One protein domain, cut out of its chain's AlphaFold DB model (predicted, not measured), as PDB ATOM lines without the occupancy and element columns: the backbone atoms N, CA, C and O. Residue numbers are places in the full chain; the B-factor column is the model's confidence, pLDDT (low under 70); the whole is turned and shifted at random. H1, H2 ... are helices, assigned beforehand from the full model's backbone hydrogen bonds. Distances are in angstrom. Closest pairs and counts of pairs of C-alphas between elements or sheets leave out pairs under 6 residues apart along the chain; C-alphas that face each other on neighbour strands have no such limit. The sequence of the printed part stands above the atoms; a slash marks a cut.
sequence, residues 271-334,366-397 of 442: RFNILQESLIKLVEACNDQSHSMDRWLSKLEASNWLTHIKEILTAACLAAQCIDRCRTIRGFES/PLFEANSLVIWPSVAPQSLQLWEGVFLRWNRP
ATOM      1  N   ARG A 271     108.715 150.888 142.315       91.75
ATOM      2  CA  ARG A 271     107.946 150.076 141.368       91.75
ATOM      3  C   ARG A 271     108.283 150.433 139.924       91.75
ATOM      4  O   ARG A 271     108.754 151.529 139.638       91.75
ATOM      5  N   PHE A 272     107.958 149.512 139.015       93.25
ATOM      6  CA  PHE A 272     108.286 149.621 137.592       93.25
ATOM      7  C   PHE A 272     107.859 150.954 136.959       93.25
ATOM      8  O   PHE A 272     108.597 151.476 136.142       93.25
ATOM      9  N   ASN A 273     106.720 151.527 137.355       94.06
ATOM     10  CA  ASN A 273     106.229 152.792 136.811       94.06
ATOM     11  C   ASN A 273     107.149 153.971 137.165       94.06
ATOM     12  O   ASN A 273     107.456 154.791 136.310       94.06
ATOM     13  N   ILE A 274     107.661 154.010 138.400       95.44
ATOM     14  CA  ILE A 274     108.617 155.034 138.843       95.44
ATOM     15  C   ILE A 274     109.956 154.838 138.121       95.44
ATOM     16  O   ILE A 274     110.550 155.798 137.636       95.44
ATOM     17  N   LEU A 275     110.411 153.586 137.997       95.75
ATOM     18  CA  LEU A 275     111.644 153.260 137.274       95.75
ATOM     19  C   LEU A 275     111.541 153.586 135.777       95.75
ATOM     20  O   LEU A 275     112.519 154.018 135.174       95.75
ATOM     21  N   GLN A 276     110.360 153.416 135.182       94.88
ATOM     22  CA  GLN A 276     110.084 153.771 133.793       94.88
ATOM     23  C   GLN A 276     110.133 155.288 133.591       94.88
ATOM     24  O   GLN A 276     110.801 155.752 132.674       94.88
ATOM     25  N   GLU A 277     109.498 156.072 134.467       96.25
ATOM     26  CA  GLU A 277     109.603 157.539 134.440       96.25
ATOM     27  C   GLU A 277     111.051 158.016 134.629       96.25
ATOM     28  O   GLU A 277     111.498 158.940 133.948       96.25
ATOM     29  N   SER A 278     111.799 157.369 135.528       97.62
ATOM     30  CA  SER A 278     113.226 157.627 135.731       97.62
ATOM     31  C   SER A 278     114.039 157.358 134.462       97.62
ATOM     32  O   SER A 278     114.838 158.203 134.052       97.62
ATOM     33  N   LEU A 279     113.788 156.225 133.795       95.19
ATOM     34  CA  LEU A 279     114.441 155.871 132.538       95.19
ATOM     35  C   LEU A 279     114.123 156.883 131.433       95.19
ATOM     36  O   LEU A 279     115.039 157.321 130.746       95.19
ATOM     37  N   ILE A 280     112.862 157.300 131.284       93.12
ATOM     38  CA  ILE A 280     112.460 158.303 130.283       93.12
ATOM     39  C   ILE A 280     113.258 159.598 130.480       93.12
ATOM     40  O   ILE A 280     113.899 160.075 129.545       93.12
ATOM     41  N   LYS A 281     113.312 160.115 131.715       95.69
ATOM     42  CA  LYS A 281     114.090 161.322 132.045       95.69
ATOM     43  C   LYS A 281     115.586 161.147 131.782       95.69
ATOM     44  O   LYS A 281     116.239 162.077 131.315       95.69
ATOM     45  N   LEU A 282     116.141 159.967 132.071       95.25
ATOM     46  CA  LEU A 282     117.542 159.666 131.776       95.25
ATOM     47  C   LEU A 282     117.811 159.693 130.267       95.25
ATOM     48  O   LEU A 282     118.797 160.281 129.832       95.25
ATOM     49  N   VAL A 283     116.940 159.076 129.469       91.44
ATOM     50  CA  VAL A 283     117.069 159.040 128.007       91.44
ATOM     51  C   VAL A 283     116.947 160.445 127.413       91.44
ATOM     52  O   VAL A 283     117.715 160.800 126.518       91.44
ATOM     53  N   GLU A 284     116.053 161.282 127.938       89.56
ATOM     54  CA  GLU A 284     115.959 162.701 127.569       89.56
ATOM     55  C   GLU A 284     117.213 163.499 127.941       89.56
ATOM     56  O   GLU A 284     117.621 164.391 127.195       89.56
ATOM     57  N   ALA A 285     117.836 163.194 129.083       91.88
ATOM     58  CA  ALA A 285     119.105 163.797 129.471       91.88
ATOM     59  C   ALA A 285     120.218 163.390 128.503       91.88
ATOM     60  O   ALA A 285     120.966 164.247 128.038       91.88
ATOM     61  N   CYS A 286     120.306 162.096 128.170       89.81
ATOM     62  CA  CYS A 286     121.336 161.542 127.285       89.81
ATOM     63  C   CYS A 286     121.277 162.157 125.889       89.81
ATOM     64  O   CYS A 286     122.322 162.419 125.304       89.81
ATOM     65  N   ASN A 287     120.072 162.431 125.388       85.88
ATOM     66  CA  ASN A 287     119.835 163.022 124.071       85.88
ATOM     67  C   ASN A 287     119.815 164.560 124.061       85.88
ATOM     68  O   ASN A 287     119.496 165.157 123.030       85.88
ATOM     69  N   ASP A 288     120.135 165.224 125.176       85.38
ATOM     70  CA  ASP A 288     120.227 166.682 125.202       85.38
ATOM     71  C   ASP A 288     121.438 167.153 124.380       85.38
ATOM     72  O   ASP A 288     122.586 166.846 124.690       85.38
ATOM     73  N   GLN A 289     121.174 167.927 123.328       81.31
ATOM     74  CA  GLN A 289     122.208 168.496 122.460       81.31
ATOM     75  C   GLN A 289     122.827 169.781 123.028       81.31
ATOM     76  O   GLN A 289     123.751 170.338 122.439       81.31
ATOM     77  N   SER A 290     122.331 170.288 124.161       80.19
ATOM     78  CA  SER A 290     122.954 171.432 124.817       80.19
ATOM     79  C   SER A 290     124.330 171.047 125.363       80.19
ATOM     80  O   SER A 290     124.478 170.162 126.200       80.19
ATOM     81  N   HIS A 291     125.368 171.745 124.910       77.94
ATOM     82  CA  HIS A 291     126.752 171.519 125.336       77.94
ATOM     83  C   HIS A 291     127.054 172.119 126.729       77.94
ATOM     84  O   HIS A 291     128.088 172.749 126.928       77.94
ATOM     85  N   SER A 292     126.139 171.972 127.697       91.12
ATOM     86  CA  SER A 292     126.260 172.522 129.055       91.12
ATOM     87  C   SER A 292     126.361 171.408 130.094       91.12
ATOM     88  O   SER A 292     125.427 170.625 130.278       91.12
ATOM     89  N   MET A 293     127.484 171.373 130.817       91.06
ATOM     90  CA  MET A 293     127.707 170.398 131.888       91.06
ATOM     91  C   MET A 293     126.750 170.586 133.065       91.06
ATOM     92  O   MET A 293     126.234 169.597 133.576       91.06
ATOM     93  N   ASP A 294     126.457 171.826 133.457       93.12
ATOM     94  CA  ASP A 294     125.521 172.102 134.555       93.12
ATOM     95  C   ASP A 294     124.121 171.570 134.236       93.12
ATOM     96  O   ASP A 294     123.472 170.930 135.064       93.12
ATOM     97  N   ARG A 295     123.675 171.767 132.990       92.94
ATOM     98  CA  ARG A 295     122.387 171.260 132.517       92.94
ATOM     99  C   ARG A 295     122.369 169.737 132.420       92.94
ATOM    100  O   ARG A 295     121.378 169.130 132.823       92.94
ATOM    101  N   TRP A 296     123.447 169.127 131.926       92.31
ATOM    102  CA  TRP A 296     123.606 167.671 131.908       92.31
ATOM    103  C   TRP A 296     123.496 167.078 133.317       92.31
ATOM    104  O   TRP A 296     122.668 166.197 133.548       92.31
ATOM    105  N   LEU A 297     124.278 167.595 134.269       93.38
ATOM    106  CA  LEU A 297     124.282 167.120 135.653       93.38
ATOM    107  C   LEU A 297     122.917 167.316 136.316       93.38
ATOM    108  O   LEU A 297     122.407 166.388 136.938       93.38
ATOM    109  N   SER A 298     122.285 168.476 136.110       95.12
ATOM    110  CA  SER A 298     120.950 168.765 136.638       95.12
ATOM    111  C   SER A 298     119.890 167.796 136.104       95.12
ATOM    112  O   SER A 298     119.089 167.265 136.876       95.12
ATOM    113  N   LYS A 299     119.894 167.503 134.798       95.62
ATOM    114  CA  LYS A 299     118.961 166.536 134.199       95.62
ATOM    115  C   LYS A 299     119.232 165.102 134.650       95.62
ATOM    116  O   LYS A 299     118.287 164.360 134.921       95.62
ATOM    117  N   LEU A 300     120.504 164.716 134.751       94.50
ATOM    118  CA  LEU A 300     120.902 163.401 135.246       94.50
ATOM    119  C   LEU A 300     120.441 163.202 136.695       94.50
ATOM    120  O   LEU A 300     119.857 162.166 137.007       94.50
ATOM    121  N   GLU A 301     120.631 164.196 137.562       95.12
ATOM    122  CA  GLU A 301     120.136 164.172 138.940       95.12
ATOM    123  C   GLU A 301     118.601 164.104 138.985       95.12
ATOM    124  O   GLU A 301     118.040 163.238 139.659       95.12
ATOM    125  N   ALA A 302     117.912 164.926 138.187       96.75
ATOM    126  CA  ALA A 302     116.450 164.940 138.107       96.75
ATOM    127  C   ALA A 302     115.840 163.608 137.622       96.75
ATOM    128  O   ALA A 302     114.668 163.325 137.904       96.75
ATOM    129  N   SER A 303     116.614 162.773 136.916       97.25
ATOM    130  CA  SER A 303     116.188 161.426 136.527       97.25
ATOM    131  C   SER A 303     116.061 160.471 137.715       97.25
ATOM    132  O   SER A 303     115.307 159.509 137.628       97.25
ATOM    133  N   ASN A 304     116.776 160.708 138.823       97.00
ATOM    134  CA  ASN A 304     116.929 159.786 139.959       97.00
ATOM    135  C   ASN A 304     117.489 158.393 139.616       97.00
ATOM    136  O   ASN A 304     117.524 157.520 140.484       97.00
ATOM    137  N   TRP A 305     117.987 158.166 138.395       96.88
ATOM    138  CA  TRP A 305     118.419 156.836 137.961       96.88
ATOM    139  C   TRP A 305     119.496 156.239 138.876       96.88
ATOM    140  O   TRP A 305     119.346 155.131 139.391       96.88
ATOM    141  N   LEU A 306     120.554 157.006 139.161       96.19
ATOM    142  CA  LEU A 306     121.638 156.565 140.046       96.19
ATOM    143  C   LEU A 306     121.165 156.352 141.492       96.19
ATOM    144  O   LEU A 306     121.681 155.471 142.180       96.19
ATOM    145  N   THR A 307     120.150 157.095 141.938       95.75
ATOM    146  CA  THR A 307     119.508 156.889 143.243       95.75
ATOM    147  C   THR A 307     118.805 155.534 143.295       95.75
ATOM    148  O   THR A 307     118.989 154.790 144.257       95.75
ATOM    149  N   HIS A 308     118.066 155.151 142.250       96.00
ATOM    150  CA  HIS A 308     117.427 153.833 142.198       96.00
ATOM    151  C   HIS A 308     118.458 152.696 142.161       96.00
ATOM    152  O   HIS A 308     118.320 151.724 142.905       96.00
ATOM    153  N   ILE A 309     119.533 152.836 141.372       95.75
ATOM    154  CA  ILE A 309     120.641 151.863 141.345       95.75
ATOM    155  C   ILE A 309     121.269 151.712 142.734       95.75
ATOM    156  O   ILE A 309     121.461 150.590 143.210       95.75
ATOM    157  N   LYS A 310     121.533 152.828 143.424       95.19
ATOM    158  CA  LYS A 310     122.038 152.829 144.800       95.19
ATOM    159  C   LYS A 310     121.127 152.046 145.743       95.19
ATOM    160  O   LYS A 310     121.621 151.234 146.527       95.19
ATOM    161  N   GLU A 311     119.817 152.281 145.706       94.62
ATOM    162  CA  GLU A 311     118.880 151.607 146.612       94.62
ATOM    163  C   GLU A 311     118.790 150.100 146.336       94.62
ATOM    164  O   GLU A 311     118.809 149.314 147.289       94.62
ATOM    165  N   ILE A 312     118.809 149.687 145.062       94.94
ATOM    166  CA  ILE A 312     118.851 148.271 144.659       94.94
ATOM    167  C   ILE A 312     120.139 147.604 145.156       94.94
ATOM    168  O   ILE A 312     120.076 146.557 145.803       94.94
ATOM    169  N   LEU A 313     121.303 148.220 144.925       93.88
ATOM    170  CA  LEU A 313     122.584 147.694 145.409       93.88
ATOM    171  C   LEU A 313     122.621 147.628 146.936       93.88
ATOM    172  O   LEU A 313     123.080 146.642 147.503       93.88
ATOM    173  N   THR A 314     122.074 148.632 147.623       92.94
ATOM    174  CA  THR A 314     121.994 148.622 149.088       92.94
ATOM    175  C   THR A 314     121.089 147.492 149.588       92.94
ATOM    176  O   THR A 314     121.391 146.869 150.606       92.94
ATOM    177  N   ALA A 315     119.990 147.195 148.886       92.50
ATOM    178  CA  ALA A 315     119.120 146.062 149.195       92.50
ATOM    179  C   ALA A 315     119.821 144.715 148.989       92.50
ATOM    180  O   ALA A 315     119.738 143.843 149.856       92.50
ATOM    181  N   ALA A 316     120.559 144.572 147.889       91.50
ATOM    182  CA  ALA A 316     121.364 143.389 147.613       91.50
ATOM    183  C   ALA A 316     122.466 143.198 148.670       91.50
ATOM    184  O   ALA A 316     122.614 142.099 149.201       91.50
ATOM    185  N   CYS A 317     123.169 144.269 149.056       90.38
ATOM    186  CA  CYS A 317     124.162 144.243 150.132       90.38
ATOM    187  C   CYS A 317     123.541 143.829 151.471       90.38
ATOM    188  O   CYS A 317     124.119 143.014 152.181       90.38
ATOM    189  N   LEU A 318     122.352 144.329 151.817       90.38
ATOM    190  CA  LEU A 318     121.646 143.905 153.029       90.38
ATOM    191  C   LEU A 318     121.298 142.408 152.989       90.38
ATOM    192  O   LEU A 318     121.544 141.693 153.959       90.38
ATOM    193  N   ALA A 319     120.753 141.922 151.870       89.62
ATOM    194  CA  ALA A 319     120.435 140.506 151.698       89.62
ATOM    195  C   ALA A 319     121.694 139.631 151.803       89.62
ATOM    196  O   ALA A 319     121.688 138.613 152.498       89.62
ATOM    197  N   ALA A 320     122.790 140.073 151.184       87.19
ATOM    198  CA  ALA A 320     124.088 139.437 151.311       87.19
ATOM    199  C   ALA A 320     124.570 139.441 152.765       87.19
ATOM    200  O   ALA A 320     124.959 138.391 153.244       87.19
ATOM    201  N   GLN A 321     124.471 140.545 153.513       86.50
ATOM    202  CA  GLN A 321     124.875 140.618 154.930       86.50
ATOM    203  C   GLN A 321     124.069 139.674 155.833       86.50
ATOM    204  O   GLN A 321     124.600 139.137 156.805       86.50
ATOM    205  N   CYS A 322     122.788 139.450 155.524       85.81
ATOM    206  CA  CYS A 322     121.951 138.498 156.256       85.81
ATOM    207  C   CYS A 322     122.422 137.042 156.090       85.81
ATOM    208  O   CYS A 322     122.244 136.237 157.004       85.81
ATOM    209  N   ILE A 323     123.018 136.708 154.944       81.00
ATOM    210  CA  ILE A 323     123.565 135.374 154.635       81.00
ATOM    211  C   ILE A 323     125.026 135.280 155.085       81.00
ATOM    212  O   ILE A 323     125.481 134.277 155.644       81.00
ATOM    213  N   ASP A 324     125.753 136.364 154.852       70.62
ATOM    214  CA  ASP A 324     127.189 136.467 154.924       70.62
ATOM    215  C   ASP A 324     127.624 137.066 156.256       70.62
ATOM    216  O   ASP A 324     128.015 138.224 156.376       70.62
ATOM    217  N   ARG A 325     127.633 136.209 157.278       59.66
ATOM    218  CA  ARG A 325     128.681 136.304 158.299       59.66
ATOM    219  C   ARG A 325     130.003 135.651 157.852       59.66
ATOM    220  O   ARG A 325     130.897 135.620 158.685       59.66
ATOM    221  N   CYS A 326     130.149 135.132 156.612       40.50
ATOM    222  CA  CYS A 326     131.451 134.739 156.025       40.50
ATOM    223  C   CYS A 326     131.432 134.313 154.529       40.50
ATOM    224  O   CYS A 326     131.178 133.154 154.211       40.50
ATOM    225  N   ARG A 327     131.875 135.235 153.666       44.00
ATOM    226  CA  ARG A 327     132.550 135.169 152.358       44.00
ATOM    227  C   ARG A 327     132.271 134.009 151.367       44.00
ATOM    228  O   ARG A 327     133.228 133.280 151.090       44.00
ATOM    229  N   THR A 328     131.071 133.893 150.762       40.38
ATOM    230  CA  THR A 328     130.862 133.646 149.285       40.38
ATOM    231  C   THR A 328     129.386 133.547 148.869       40.38
ATOM    232  O   THR A 328     128.667 132.759 149.458       40.38
ATOM    233  N   ILE A 329     128.925 134.217 147.800       39.91
ATOM    234  CA  ILE A 329     127.561 134.036 147.240       39.91
ATOM    235  C   ILE A 329     127.634 133.657 145.751       39.91
ATOM    236  O   ILE A 329     128.314 134.341 144.993       39.91
ATOM    237  N   ARG A 330     126.936 132.592 145.327       40.06
ATOM    238  CA  ARG A 330     126.664 132.268 143.910       40.06
ATOM    239  C   ARG A 330     125.162 132.059 143.721       40.06
ATOM    240  O   ARG A 330     124.626 131.126 144.289       40.06
ATOM    241  N   GLY A 331     124.469 132.936 143.001       40.06
ATOM    242  CA  GLY A 331     123.009 132.852 142.854       40.06
ATOM    243  C   GLY A 331     122.542 131.718 141.932       40.06
ATOM    244  O   GLY A 331     123.288 131.303 141.053       40.06
ATOM    245  N   PHE A 332     121.298 131.269 142.124       41.19
ATOM    246  CA  PHE A 332     120.574 130.400 141.192       41.19
ATOM    247  C   PHE A 332     119.654 131.258 140.311       41.19
ATOM    248  O   PHE A 332     118.869 132.063 140.829       41.19
ATOM    249  N   GLU A 333     119.697 131.068 138.995       40.62
ATOM    250  CA  GLU A 333     118.715 131.640 138.066       40.62
ATOM    251  C   GLU A 333     117.594 130.629 137.766       40.62
ATOM    252  O   GLU A 333     117.788 129.420 137.826       40.62
ATOM    253  N   SER A 334     116.378 131.116 137.497       40.12
ATOM    254  CA  SER A 334     115.169 130.287 137.364       40.12
ATOM    255  C   SER A 334     114.629 130.296 135.924       40.12
ATOM    256  O   SER A 334     114.424 131.359 135.340       40.12
ATOM    257  N   PRO A 366     139.501 139.919 129.704       85.38
ATOM    258  CA  PRO A 366     140.880 139.441 129.756       85.38
ATOM    259  C   PRO A 366     141.529 139.666 131.135       85.38
ATOM    260  O   PRO A 366     142.483 138.981 131.481       85.38
ATOM    261  N   LEU A 367     140.979 140.574 131.951       85.56
ATOM    262  CA  LEU A 367     141.414 140.856 133.324       85.56
ATOM    263  C   LEU A 367     140.708 139.984 134.374       85.56
ATOM    264  O   LEU A 367     140.844 140.231 135.573       85.56
ATOM    265  N   PHE A 368     139.878 139.023 133.961       86.44
ATOM    266  CA  PHE A 368     139.143 138.200 134.912       86.44
ATOM    267  C   PHE A 368     140.079 137.254 135.668       86.44
ATOM    268  O   PHE A 368     140.701 136.368 135.086       86.44
ATOM    269  N   GLU A 369     140.073 137.384 136.990       82.81
ATOM    270  CA  GLU A 369     140.668 136.422 137.907       82.81
ATOM    271  C   GLU A 369     139.592 135.877 138.844       82.81
ATOM    272  O   GLU A 369     138.753 136.616 139.373       82.81
ATOM    273  N   ALA A 370     139.605 134.560 139.059       82.19
ATOM    274  CA  ALA A 370     138.628 133.907 139.915       82.19
ATOM    275  C   ALA A 370     138.764 134.403 141.365       82.19
ATOM    276  O   ALA A 370     139.723 134.079 142.065       82.19
ATOM    277  N   ASN A 371     137.769 135.157 141.834       77.06
ATOM    278  CA  ASN A 371     137.723 135.672 143.197       77.06
ATOM    279  C   ASN A 371     136.765 134.840 144.061       77.06
ATOM    280  O   ASN A 371     135.566 134.756 143.796       77.06
ATOM    281  N   SER A 372     137.295 134.234 145.124       76.19
ATOM    282  CA  SER A 372     136.525 133.443 146.090       76.19
ATOM    283  C   SER A 372     136.038 134.255 147.296       76.19
ATOM    284  O   SER A 372     135.693 133.668 148.322       76.19
ATOM    285  N   LEU A 373     136.093 135.585 147.247       78.31
ATOM    286  CA  LEU A 373     135.617 136.484 148.297       78.31
ATOM    287  C   LEU A 373     134.263 137.086 147.905       78.31
ATOM    288  O   LEU A 373     133.938 137.216 146.727       78.31
ATOM    289  N   VAL A 374     133.471 137.480 148.906       76.38
ATOM    290  CA  VAL A 374     132.248 138.256 148.646       76.38
ATOM    291  C   VAL A 374     132.634 139.648 148.191       76.38
ATOM    292  O   VAL A 374     133.444 140.320 148.832       76.38
ATOM    293  N   ILE A 375     132.024 140.063 147.088       83.75
ATOM    294  CA  ILE A 375     132.173 141.397 146.530       83.75
ATOM    295  C   ILE A 375     131.193 142.319 147.252       83.75
ATOM    296  O   ILE A 375     129.982 142.101 147.223       83.75
ATOM    297  N   TRP A 376     131.730 143.355 147.889       86.81
ATOM    298  CA  TRP A 376     130.959 144.403 148.551       86.81
ATOM    299  C   TRP A 376     131.085 145.695 147.745       86.81
ATOM    300  O   TRP A 376     132.071 146.416 147.919       86.81
ATOM    301  N   PRO A 377     130.143 145.989 146.832       90.06
ATOM    302  CA  PRO A 377     130.208 147.220 146.060       90.06
ATOM    303  C   PRO A 377     130.005 148.435 146.973       90.06
ATOM    304  O   PRO A 377     129.190 148.410 147.902       90.06
ATOM    305  N   SER A 378     130.725 149.522 146.688       90.75
ATOM    306  CA  SER A 378     130.449 150.810 147.319       90.75
ATOM    307  C   SER A 378     129.106 151.340 146.819       90.75
ATOM    308  O   SER A 378     128.895 151.494 145.618       90.75
ATOM    309  N   VAL A 379     128.209 151.646 147.754       90.56
ATOM    310  CA  VAL A 379     126.917 152.300 147.485       90.56
ATOM    311  C   VAL A 379     126.977 153.812 147.734       90.56
ATOM    312  O   VAL A 379     125.944 154.481 147.825       90.56
ATOM    313  N   ALA A 380     128.184 154.364 147.889       90.94
ATOM    314  CA  ALA A 380     128.378 155.803 147.957       90.94
ATOM    315  C   ALA A 380     128.044 156.423 146.586       90.94
ATOM    316  O   ALA A 380     128.495 155.889 145.571       90.94
ATOM    317  N   PRO A 381     127.295 157.541 146.522       88.25
ATOM    318  CA  PRO A 381     126.936 158.171 145.250       88.25
ATOM    319  C   PRO A 381     128.137 158.460 144.342       88.25
ATOM    320  O   PRO A 381     128.046 158.280 143.136       88.25
ATOM    321  N   GLN A 382     129.287 158.822 144.920       91.06
ATOM    322  CA  GLN A 382     130.527 159.110 144.192       91.06
ATOM    323  C   GLN A 382     131.137 157.874 143.512       91.06
ATOM    324  O   GLN A 382     131.964 158.010 142.617       91.06
ATOM    325  N   SER A 383     130.767 156.670 143.954       93.69
ATOM    326  CA  SER A 383     131.226 155.407 143.369       93.69
ATOM    327  C   SER A 383     130.335 154.921 142.226       93.69
ATOM    328  O   SER A 383     130.718 153.990 141.524       93.69
ATOM    329  N   LEU A 384     129.151 155.513 142.043       93.81
ATOM    330  CA  LEU A 384     128.200 155.119 141.011       93.81
ATOM    331  C   LEU A 384     128.329 156.053 139.812       93.81
ATOM    332  O   LEU A 384     128.134 157.261 139.922       93.81
ATOM    333  N   GLN A 385     128.637 155.475 138.658       93.00
ATOM    334  CA  GLN A 385     128.777 156.199 137.401       93.00
ATOM    335  C   GLN A 385     127.667 155.795 136.437       93.00
ATOM    336  O   GLN A 385     127.152 154.675 136.491       93.00
ATOM    337  N   LEU A 386     127.298 156.712 135.541       93.50
ATOM    338  CA  LEU A 386     126.422 156.368 134.430       93.50
ATOM    339  C   LEU A 386     127.131 155.345 133.541       93.50
ATOM    340  O   LEU A 386     128.301 155.509 133.199       93.50
ATOM    341  N   TRP A 387     126.408 154.309 133.123       92.81
ATOM    342  CA  TRP A 387     126.938 153.339 132.176       92.81
ATOM    343  C   TRP A 387     126.955 153.929 130.760       92.81
ATOM    344  O   TRP A 387     126.044 153.716 129.959       92.81
ATOM    345  N   GLU A 388     127.998 154.702 130.458       89.94
ATOM    346  CA  GLU A 388     128.116 155.443 129.198       89.94
ATOM    347  C   GLU A 388     128.068 154.522 127.968       89.94
ATOM    348  O   GLU A 388     127.397 154.846 126.992       89.94
ATOM    349  N   GLY A 389     128.681 153.335 128.045       88.00
ATOM    350  CA  GLY A 389     128.663 152.333 126.967       88.00
ATOM    351  C   GLY A 389     127.276 151.767 126.625       88.00
ATOM    352  O   GLY A 389     127.119 151.114 125.599       88.00
ATOM    353  N   VAL A 390     126.257 152.029 127.449       89.88
ATOM    354  CA  VAL A 390     124.854 151.707 127.144       89.88
ATOM    355  C   VAL A 390     124.091 152.977 126.794       89.88
ATOM    356  O   VAL A 390     123.527 153.078 125.707       89.88
ATOM    357  N   PHE A 391     124.099 153.961 127.694       91.75
ATOM    358  CA  PHE A 391     123.220 155.128 127.595       91.75
ATOM    359  C   PHE A 391     123.711 156.207 126.627       91.75
ATOM    360  O   PHE A 391     122.903 156.966 126.101       91.75
ATOM    361  N   LEU A 392     125.021 156.270 126.372       88.81
ATOM    362  CA  LEU A 392     125.649 157.285 125.524       88.81
ATOM    363  C   LEU A 392     126.324 156.698 124.281       88.81
ATOM    364  O   LEU A 392     126.943 157.445 123.534       88.81
ATOM    365  N   ARG A 393     126.186 155.398 124.005       87.31
ATOM    366  CA  ARG A 393     126.874 154.731 122.882       87.31
ATOM    367  C   ARG A 393     126.544 155.285 121.493       87.31
ATOM    368  O   ARG A 393     127.335 155.139 120.573       87.31
ATOM    369  N   TRP A 394     125.382 155.923 121.338       85.62
ATOM    370  CA  TRP A 394     124.981 156.594 120.093       85.62
ATOM    371  C   TRP A 394     125.281 158.090 120.088       85.62
ATOM    372  O   TRP A 394     125.092 158.733 119.061       85.62
ATOM    373  N   ASN A 395     125.757 158.623 121.220       82.44
ATOM    374  CA  ASN A 395     126.018 160.044 121.460       82.44
ATOM    375  C   ASN A 395     127.510 160.306 121.743       82.44
ATOM    376  O   ASN A 395     127.946 161.453 121.795       82.44
ATOM    377  N   ARG A 396     128.311 159.250 121.915       80.75
ATOM    378  CA  ARG A 396     129.766 159.283 122.038       80.75
ATOM    379  C   ARG A 396     130.365 158.093 121.286       80.75
ATOM    380  O   ARG A 396     129.856 156.983 121.438       80.75
ATOM    381  N   PRO A 397     131.442 158.291 120.512       79.31
ATOM    382  CA  PRO A 397     132.119 157.186 119.845       79.31
ATOM    383  C   PRO A 397     132.792 156.262 120.872       79.31
ATOM    384  O   PRO A 397     133.461 156.739 121.789       79.31
TER     385      PRO A 397
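What this domain is: This is residues 271 to 334 and 366 to 397 of the 442 residues of an uncharacterized protein of Colinus virginianus (UniProt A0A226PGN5). The longest helix, H3, reaches out like an arm from a helical hairpin, H1 and H2, meeting H1 at residues 305 to 308. A long stretch without named elements, residues 366 to 387, leads back to little H4 near the hairpin. The printed part has 96 residues, with helices H1, H2, H3, H4 in that order and no named strand: all helix, loose, radius of gyration of the C-alphas 16.8 A, spans 49 by 35 by 29 A.

Where its parts are: Find C-alpha 305 at (118.419, 156.836, 137.961); H3 runs 27.7 A to C-alpha 323 at (123.565, 135.374, 154.635). H1 is residues 272 to 286, 20.5 A; H2 293 to 302, 14.0 A; H4 388 to 391.

How they stand to each other: H3 touches H1 at C-alphas 305 and 278, 5.7 A, a steep tilt of 48 degrees. H1 and H2 touch at C-alphas 285 and 299, 5.5 A, opposite ways at 7 degrees, a shallow tilt. H4 is apart from H2 and H3. In H1, H2 and H3 every O i to N i+4 pair is within hydrogen-bond range.

The domain as a whole: Residues 335 to 365 are not printed; the gap is 28.3 A. Residues 325 to 334 have pLDDT under 70.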